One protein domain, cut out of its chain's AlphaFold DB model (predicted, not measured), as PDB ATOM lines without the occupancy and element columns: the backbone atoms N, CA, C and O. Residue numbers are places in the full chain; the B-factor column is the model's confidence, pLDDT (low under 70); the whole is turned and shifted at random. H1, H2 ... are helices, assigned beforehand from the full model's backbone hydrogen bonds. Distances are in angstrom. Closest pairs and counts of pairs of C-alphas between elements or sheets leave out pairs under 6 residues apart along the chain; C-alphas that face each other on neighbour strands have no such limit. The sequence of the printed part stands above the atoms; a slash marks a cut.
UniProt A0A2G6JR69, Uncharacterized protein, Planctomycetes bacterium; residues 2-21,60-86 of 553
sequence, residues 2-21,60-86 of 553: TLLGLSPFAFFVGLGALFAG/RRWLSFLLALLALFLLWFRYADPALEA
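AT A GLANCE: This is residues 2 to 21 and 60 to 86 of the 553 residues of an uncharacterized protein of Planctomycetes bacterium (UniProt A0A2G6JR69). A long helix, H2, makes most of the length of a loose rod, and a shorter helix, H1, packs slantwise on part of it, running the opposite way. The first residues of H2, 60 to 67, stick out beyond the body. The printed part has 47 residues with two named helices, H1 then H2, and no named strand; its class is all helix. It is loose, with a radius of gyration of the C-alphas of 12.1 A, and spans 41 by 17 by 12 A.

IN THESE COORDINATES: H2, residues 60 to 79, runs 29.0 A from C-alpha 60 at (222.685, 149.156, 194.201) to C-alpha 79 at (199.706, 154.269, 177.215). H1, residues 8 to 21, runs 19.9 A from C-alpha 8 at (193.885, 141.238, 181.253).

HOW THE PARTS SIT: H2 touches H1 with residues 69 to 76 alone, and H1 touches H2 with residues 15 to 19 alone. The closest C-alphas, of Phe 19 and Leu 69, are 7.3 A apart. The helices run opposite ways at a steep tilt of 40 degrees. In H1 and H2 every O i to N i+4 pair is within hydrogen-bond range.

THE WHOLE: The two C-alphas farthest apart, of Arg 60 and Ala 86, are 41.6 A apart. Residues 22 to 59 are not printed, and C-alphas 21 and 60 are 20.8 A apart across the cut. The model's pLDDT is under 70 at residues 2 to 5 and 81 to 86.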
ATOM      1  N   THR A   2     187.874 144.283 182.020       57.34
ATOM      2  CA  THR A   2     188.983 144.857 181.245       57.34
ATOM      3  C   THR A   2     189.832 145.697 182.194       57.34
ATOM      4  O   THR A   2     189.302 146.426 183.033       57.34
ATOM      5  N   LEU A   3     191.148 145.516 182.144       61.72
ATOM      6  CA  LEU A   3     192.104 146.305 182.914       61.72
ATOM      7  C   LEU A   3     192.710 147.293 181.929       61.72
ATOM      8  O   LEU A   3     193.342 146.865 180.967       61.72
ATOM      9  N   LEU A   4     192.517 148.595 182.159       65.62
ATOM     10  CA  LEU A   4     193.192 149.639 181.375       65.62
ATOM     11  C   LEU A   4     192.903 149.557 179.869       65.62
ATOM     12  O   LEU A   4     193.791 149.659 179.032       65.62
ATOM     13  N   GLY A   5     191.648 149.299 179.513       66.50
ATOM     14  CA  GLY A   5     191.255 149.249 178.111       66.50
ATOM     15  C   GLY A   5     191.823 148.068 177.313       66.50
ATOM     16  O   GLY A   5     191.796 148.077 176.087       66.50
ATOM     17  N   LEU A   6     192.401 147.082 177.999       74.88
ATOM     18  CA  LEU A   6     192.949 145.873 177.412       74.88
ATOM     19  C   LEU A   6     192.319 144.665 178.101       74.88
ATOM     20  O   LEU A   6     191.929 144.699 179.280       74.88
ATOM     21  N   SER A   7     192.245 143.549 177.374       84.44
ATOM     22  CA  SER A   7     192.005 142.275 178.040       84.44
ATOM     23  C   SER A   7     193.132 142.060 179.062       84.44
ATOM     24  O   SER A   7     194.285 142.389 178.765       84.44
ATOM     25  N   PRO A   8     192.848 141.515 180.259       83.94
ATOM     26  CA  PRO A   8     193.885 141.238 181.253       83.94
ATOM     27  C   PRO A   8     195.066 140.480 180.638       83.94
ATOM     28  O   PRO A   8     196.219 140.802 180.896       83.94
ATOM     29  N   PHE A   9     194.769 139.546 179.731       87.31
ATOM     30  CA  PHE A   9     195.766 138.819 178.957       87.31
ATOM     31  C   PHE A   9     196.661 139.740 178.113       87.31
ATOM     32  O   PHE A   9     197.878 139.685 178.255       87.31
ATOM     33  N   ALA A  10     196.092 140.625 177.287       84.00
ATOM     34  CA  ALA A  10     196.871 141.559 176.471       84.00
ATOM     35  C   ALA A  10     197.707 142.524 177.329       84.00
ATOM     36  O   ALA A  10     198.860 142.807 176.999       84.00
ATOM     37  N   PHE A  11     197.157 142.970 178.462       85.00
ATOM     38  CA  PHE A  11     197.874 143.802 179.423       85.00
ATOM     39  C   PHE A  11     199.114 143.089 179.990       85.00
ATOM     40  O   PHE A  11     200.213 143.644 179.950       85.00
ATOM     41  N   PHE A  12     198.964 141.847 180.470       87.38
ATOM     42  CA  PHE A  12     200.080 141.069 181.019       87.38
ATOM     43  C   PHE A  12     201.096 140.649 179.952       87.38
ATOM     44  O   PHE A  12     202.289 140.631 180.243       87.38
ATOM     45  N   VAL A  13     200.662 140.368 178.720       90.94
ATOM     46  CA  VAL A  13     201.572 140.080 177.598       90.94
ATOM     47  C   VAL A  13     202.420 141.305 177.257       90.94
ATOM     48  O   VAL A  13     203.637 141.180 177.132       90.94
ATOM     49  N   GLY A  14     201.813 142.494 177.165       87.00
ATOM     50  CA  GLY A  14     202.547 143.736 176.901       87.00
ATOM     51  C   GLY A  14     203.546 144.072 178.008       87.00
ATOM     52  O   GLY A  14     204.712 144.362 177.733       87.00
ATOM     53  N   LEU A  15     203.128 143.926 179.268       86.44
ATOM     54  CA  LEU A  15     204.011 144.101 180.417       86.44
ATOM     55  C   LEU A  15     205.150 143.064 180.442       86.44
ATOM     56  O   LEU A  15     206.299 143.410 180.716       86.44
ATOM     57  N   GLY A  16     204.847 141.804 180.130       90.00
ATOM     58  CA  GLY A  16     205.823 140.720 180.052       90.00
ATOM     59  C   GLY A  16     206.857 140.936 178.947       90.00
ATOM     60  O   GLY A  16     208.047 140.740 179.182       90.00
ATOM     61  N   ALA A  17     206.434 141.411 177.772       89.19
ATOM     62  CA  ALA A  17     207.332 141.749 176.668       89.19
ATOM     63  C   ALA A  17     208.286 142.895 177.040       89.19
ATOM     64  O   ALA A  17     209.490 142.821 176.789       89.19
ATOM     65  N   LEU A  18     207.759 143.927 177.700       85.75
ATOM     66  CA  LEU A  18     208.531 145.049 178.225       85.75
ATOM     67  C   LEU A  18     209.560 144.603 179.282       85.75
ATOM     68  O   LEU A  18     210.732 144.975 179.199       85.75
ATOM     69  N   PHE A  19     209.153 143.745 180.224       87.50
ATOM     70  CA  PHE A  19     210.049 143.139 181.214       87.50
ATOM     71  C   PHE A  19     211.152 142.306 180.546       87.50
ATOM     72  O   PHE A  19     212.333 142.483 180.847       87.50
ATOM     73  N   ALA A  20     210.784 141.433 179.605       85.62
ATOM     74  CA  ALA A  20     211.716 140.578 178.879       85.62
ATOM     75  C   ALA A  20     212.731 141.391 178.062       85.62
ATOM     76  O   ALA A  20     213.918 141.074 178.079       85.62
ATOM     77  N   GLY A  21     212.297 142.471 177.404       86.94
ATOM     78  CA  GLY A  21     213.183 143.377 176.670       86.94
ATOM     79  C   GLY A  21     214.200 144.068 177.580       86.94
ATOM     80  O   GLY A  21     215.386 144.139 177.254       86.94
ATOM     81  N   ARG A  60     222.750 147.930 195.007       72.56
ATOM     82  CA  ARG A  60     222.685 149.156 194.201       72.56
ATOM     83  C   ARG A  60     222.259 148.902 192.746       72.56
ATOM     84  O   ARG A  60     221.598 149.753 192.158       72.56
ATOM     85  N   ARG A  61     222.587 147.733 192.173       71.44
ATOM     86  CA  ARG A  61     222.157 147.357 190.810       71.44
ATOM     87  C   ARG A  61     220.678 146.971 190.771       71.44
ATOM     88  O   ARG A  61     219.973 147.379 189.848       71.44
ATOM     89  N   TRP A  62     220.192 146.287 191.806       79.56
ATOM     90  CA  TRP A  62     218.772 145.956 191.952       79.56
ATOM     91  C   TRP A  62     217.892 147.199 192.025       79.56
ATOM     92  O   TRP A  62     216.867 147.250 191.352       79.56
ATOM     93  N   LEU A  63     218.327 148.236 192.750       80.12
ATOM     94  CA  LEU A  63     217.578 149.490 192.834       80.12
ATOM     95  C   LEU A  63     217.418 150.154 191.457       80.12
ATOM     96  O   LEU A  63     216.314 150.548 191.101       80.12
ATOM     97  N   SER A  64     218.489 150.228 190.654       79.75
ATOM     98  CA  SER A  64     218.399 150.792 189.296       79.75
ATOM     99  C   SER A  64     217.462 149.999 188.382       79.75
ATOM    100  O   SER A  64     216.720 150.595 187.604       79.75
ATOM    101  N   PHE A  65     217.451 148.669 188.502       80.38
ATOM    102  CA  PHE A  65     216.544 147.813 187.742       80.38
ATOM    103  C   PHE A  65     215.086 148.017 188.168       80.38
ATOM    104  O   PHE A  65     214.228 148.214 187.313       80.38
ATOM    105  N   LEU A  66     214.816 148.050 189.477       83.88
ATOM    106  CA  LEU A  66     213.491 148.349 190.030       83.88
ATOM    107  C   LEU A  66     212.984 149.725 189.585       83.88
ATOM    108  O   LEU A  66     211.821 149.848 189.215       83.88
ATOM    109  N   LEU A  67     213.849 150.743 189.569       84.88
ATOM    110  CA  LEU A  67     213.478 152.089 189.127       84.88
ATOM    111  C   LEU A  67     213.142 152.126 187.631       84.88
ATOM    112  O   LEU A  67     212.150 152.736 187.237       84.88
ATOM    113  N   ALA A  68     213.945 151.450 186.805       85.25
ATOM    114  CA  ALA A  68     213.684 151.331 185.374       85.25
ATOM    115  C   ALA A  68     212.367 150.586 185.114       85.25
ATOM    116  O   ALA A  68     211.568 151.021 184.287       85.25
ATOM    117  N   LEU A  69     212.109 149.513 185.866       85.25
ATOM    118  CA  LEU A  69     210.864 148.762 185.788       85.25
ATOM    119  C   LEU A  69     209.656 149.614 186.185       85.25
ATOM    120  O   LEU A  69     208.651 149.616 185.480       85.25
ATOM    121  N   LEU A  70     209.768 150.369 187.281       88.62
ATOM    122  CA  LEU A  70     208.719 151.271 187.745       88.62
ATOM    123  C   LEU A  70     208.411 152.349 186.700       88.62
ATOM    124  O   LEU A  70     207.245 152.594 186.402       88.62
ATOM    125  N   ALA A  71     209.434 152.962 186.102       88.00
ATOM    126  CA  ALA A  71     209.254 153.958 185.047       88.00
ATOM    127  C   ALA A  71     208.546 153.369 183.816       88.00
ATOM    128  O   ALA A  71     207.628 153.982 183.272       88.00
ATOM    129  N   LEU A  72     208.929 152.156 183.412       87.44
ATOM    130  CA  LEU A  72     208.309 151.430 182.307       87.44
ATOM    131  C   LEU A  72     206.844 151.080 182.608       87.44
ATOM    132  O   LEU A  72     205.987 151.207 181.738       87.44
ATOM    133  N   PHE A  73     206.551 150.693 183.852       86.00
ATOM    134  CA  PHE A  73     205.198 150.421 184.326       86.00
ATOM    135  C   PHE A  73     204.339 151.683 184.257       86.00
ATOM    136  O   PHE A  73     203.268 151.662 183.662       86.00
ATOM    137  N   LEU A  74     204.829 152.815 184.766       87.50
ATOM    138  CA  LEU A  74     204.123 154.097 184.683       87.50
ATOM    139  C   LEU A  74     203.878 154.529 183.230       87.50
ATOM    140  O   LEU A  74     202.796 155.023 182.905       87.50
ATOM    141  N   LEU A  75     204.851 154.305 182.341       84.75
ATOM    142  CA  LEU A  75     204.704 154.572 180.910       84.75
ATOM    143  C   LEU A  75     203.621 153.681 180.283       84.75
ATOM    144  O   LEU A  75     202.778 154.171 179.533       84.75
ATOM    145  N   TRP A  76     203.612 152.392 180.627       86.56
ATOM    146  CA  TRP A  76     202.613 151.435 180.164       86.56
ATOM    147  C   TRP A  76     201.208 151.794 180.654       86.56
ATOM    148  O   TRP A  76     200.279 151.814 179.855       86.56
ATOM    149  N   PHE A  77     201.054 152.178 181.925       83.25
ATOM    150  CA  PHE A  77     199.779 152.652 182.481       83.25
ATOM    151  C   PHE A  77     199.255 153.893 181.768       83.25
ATOM    152  O   PHE A  77     198.054 154.017 181.543       83.25
ATOM    153  N   ARG A  78     200.151 154.812 181.401       82.25
ATOM    154  CA  ARG A  78     199.783 156.002 180.637       82.25
ATOM    155  C   ARG A  78     199.357 155.657 179.211       82.25
ATOM    156  O   ARG A  78     198.467 156.311 178.678       82.25
ATOM    157  N   TYR A  79     200.013 154.680 178.584       80.00
ATOM    158  CA  TYR A  79     199.706 154.269 177.215       80.00
ATOM    159  C   TYR A  79     198.414 153.453 177.130       80.00
ATOM    160  O   TYR A  79     197.604 153.662 176.231       80.00
ATOM    161  N   ALA A  80     198.192 152.576 178.104       74.94
ATOM    162  CA  ALA A  80     196.976 151.797 178.260       74.94
ATOM    163  C   ALA A  80     195.813 152.657 178.801       74.94
ATOM    164  O   ALA A  80     195.056 152.186 179.640       74.94
ATOM    165  N   ASP A  81     195.689 153.930 178.390       67.19
ATOM    166  CA  ASP A  81     194.710 154.869 178.951       67.19
ATOM    167  C   ASP A  81     193.314 154.207 178.985       67.19
ATOM    168  O   ASP A  81     192.717 153.983 177.924       67.19
ATOM    169  N   PRO A  82     192.767 153.887 180.180       59.53
ATOM    170  CA  PRO A  82     191.489 153.185 180.321       59.53
ATOM    171  C   PRO A  82     190.344 153.949 179.658       59.53
ATOM    172  O   PRO A  82     189.311 153.379 179.312       59.53
ATOM    173  N   ALA A  83     190.520 155.252 179.453       57.72
ATOM    174  CA  ALA A  83     189.541 156.078 178.784       57.72
ATOM    175  C   ALA A  83     189.395 155.818 177.288       57.72
ATOM    176  O   ALA A  83     188.451 156.322 176.672       57.72
ATOM    177  N   LEU A  84     190.309 155.057 176.684       58.38
ATOM    178  CA  LEU A  84     190.161 154.678 175.291       58.38
ATOM    179  C   LEU A  84     189.057 153.633 175.073       58.38
ATOM    180  O   LEU A  84     188.545 153.521 173.961       58.38
ATOM    181  N   GLU A  85     188.645 152.939 176.131       58.94
ATOM    182  CA  GLU A  85     187.695 151.828 176.058       58.94
ATOM    183  C   GLU A  85     186.315 152.138 176.624       58.94
ATOM    184  O   GLU A  85     185.465 151.251 176.674       58.94
ATOM    185  N   ALA A  86     186.073 153.367 177.074       62.81
ATOM    186  CA  ALA A  86     184.786 153.716 177.640       62.81
ATOM    187  C   ALA A  86     183.708 153.604 176.541       62.81
ATOM    188  O   ALA A  86     183.558 154.475 175.684       62.81
TER     189      ALA A  86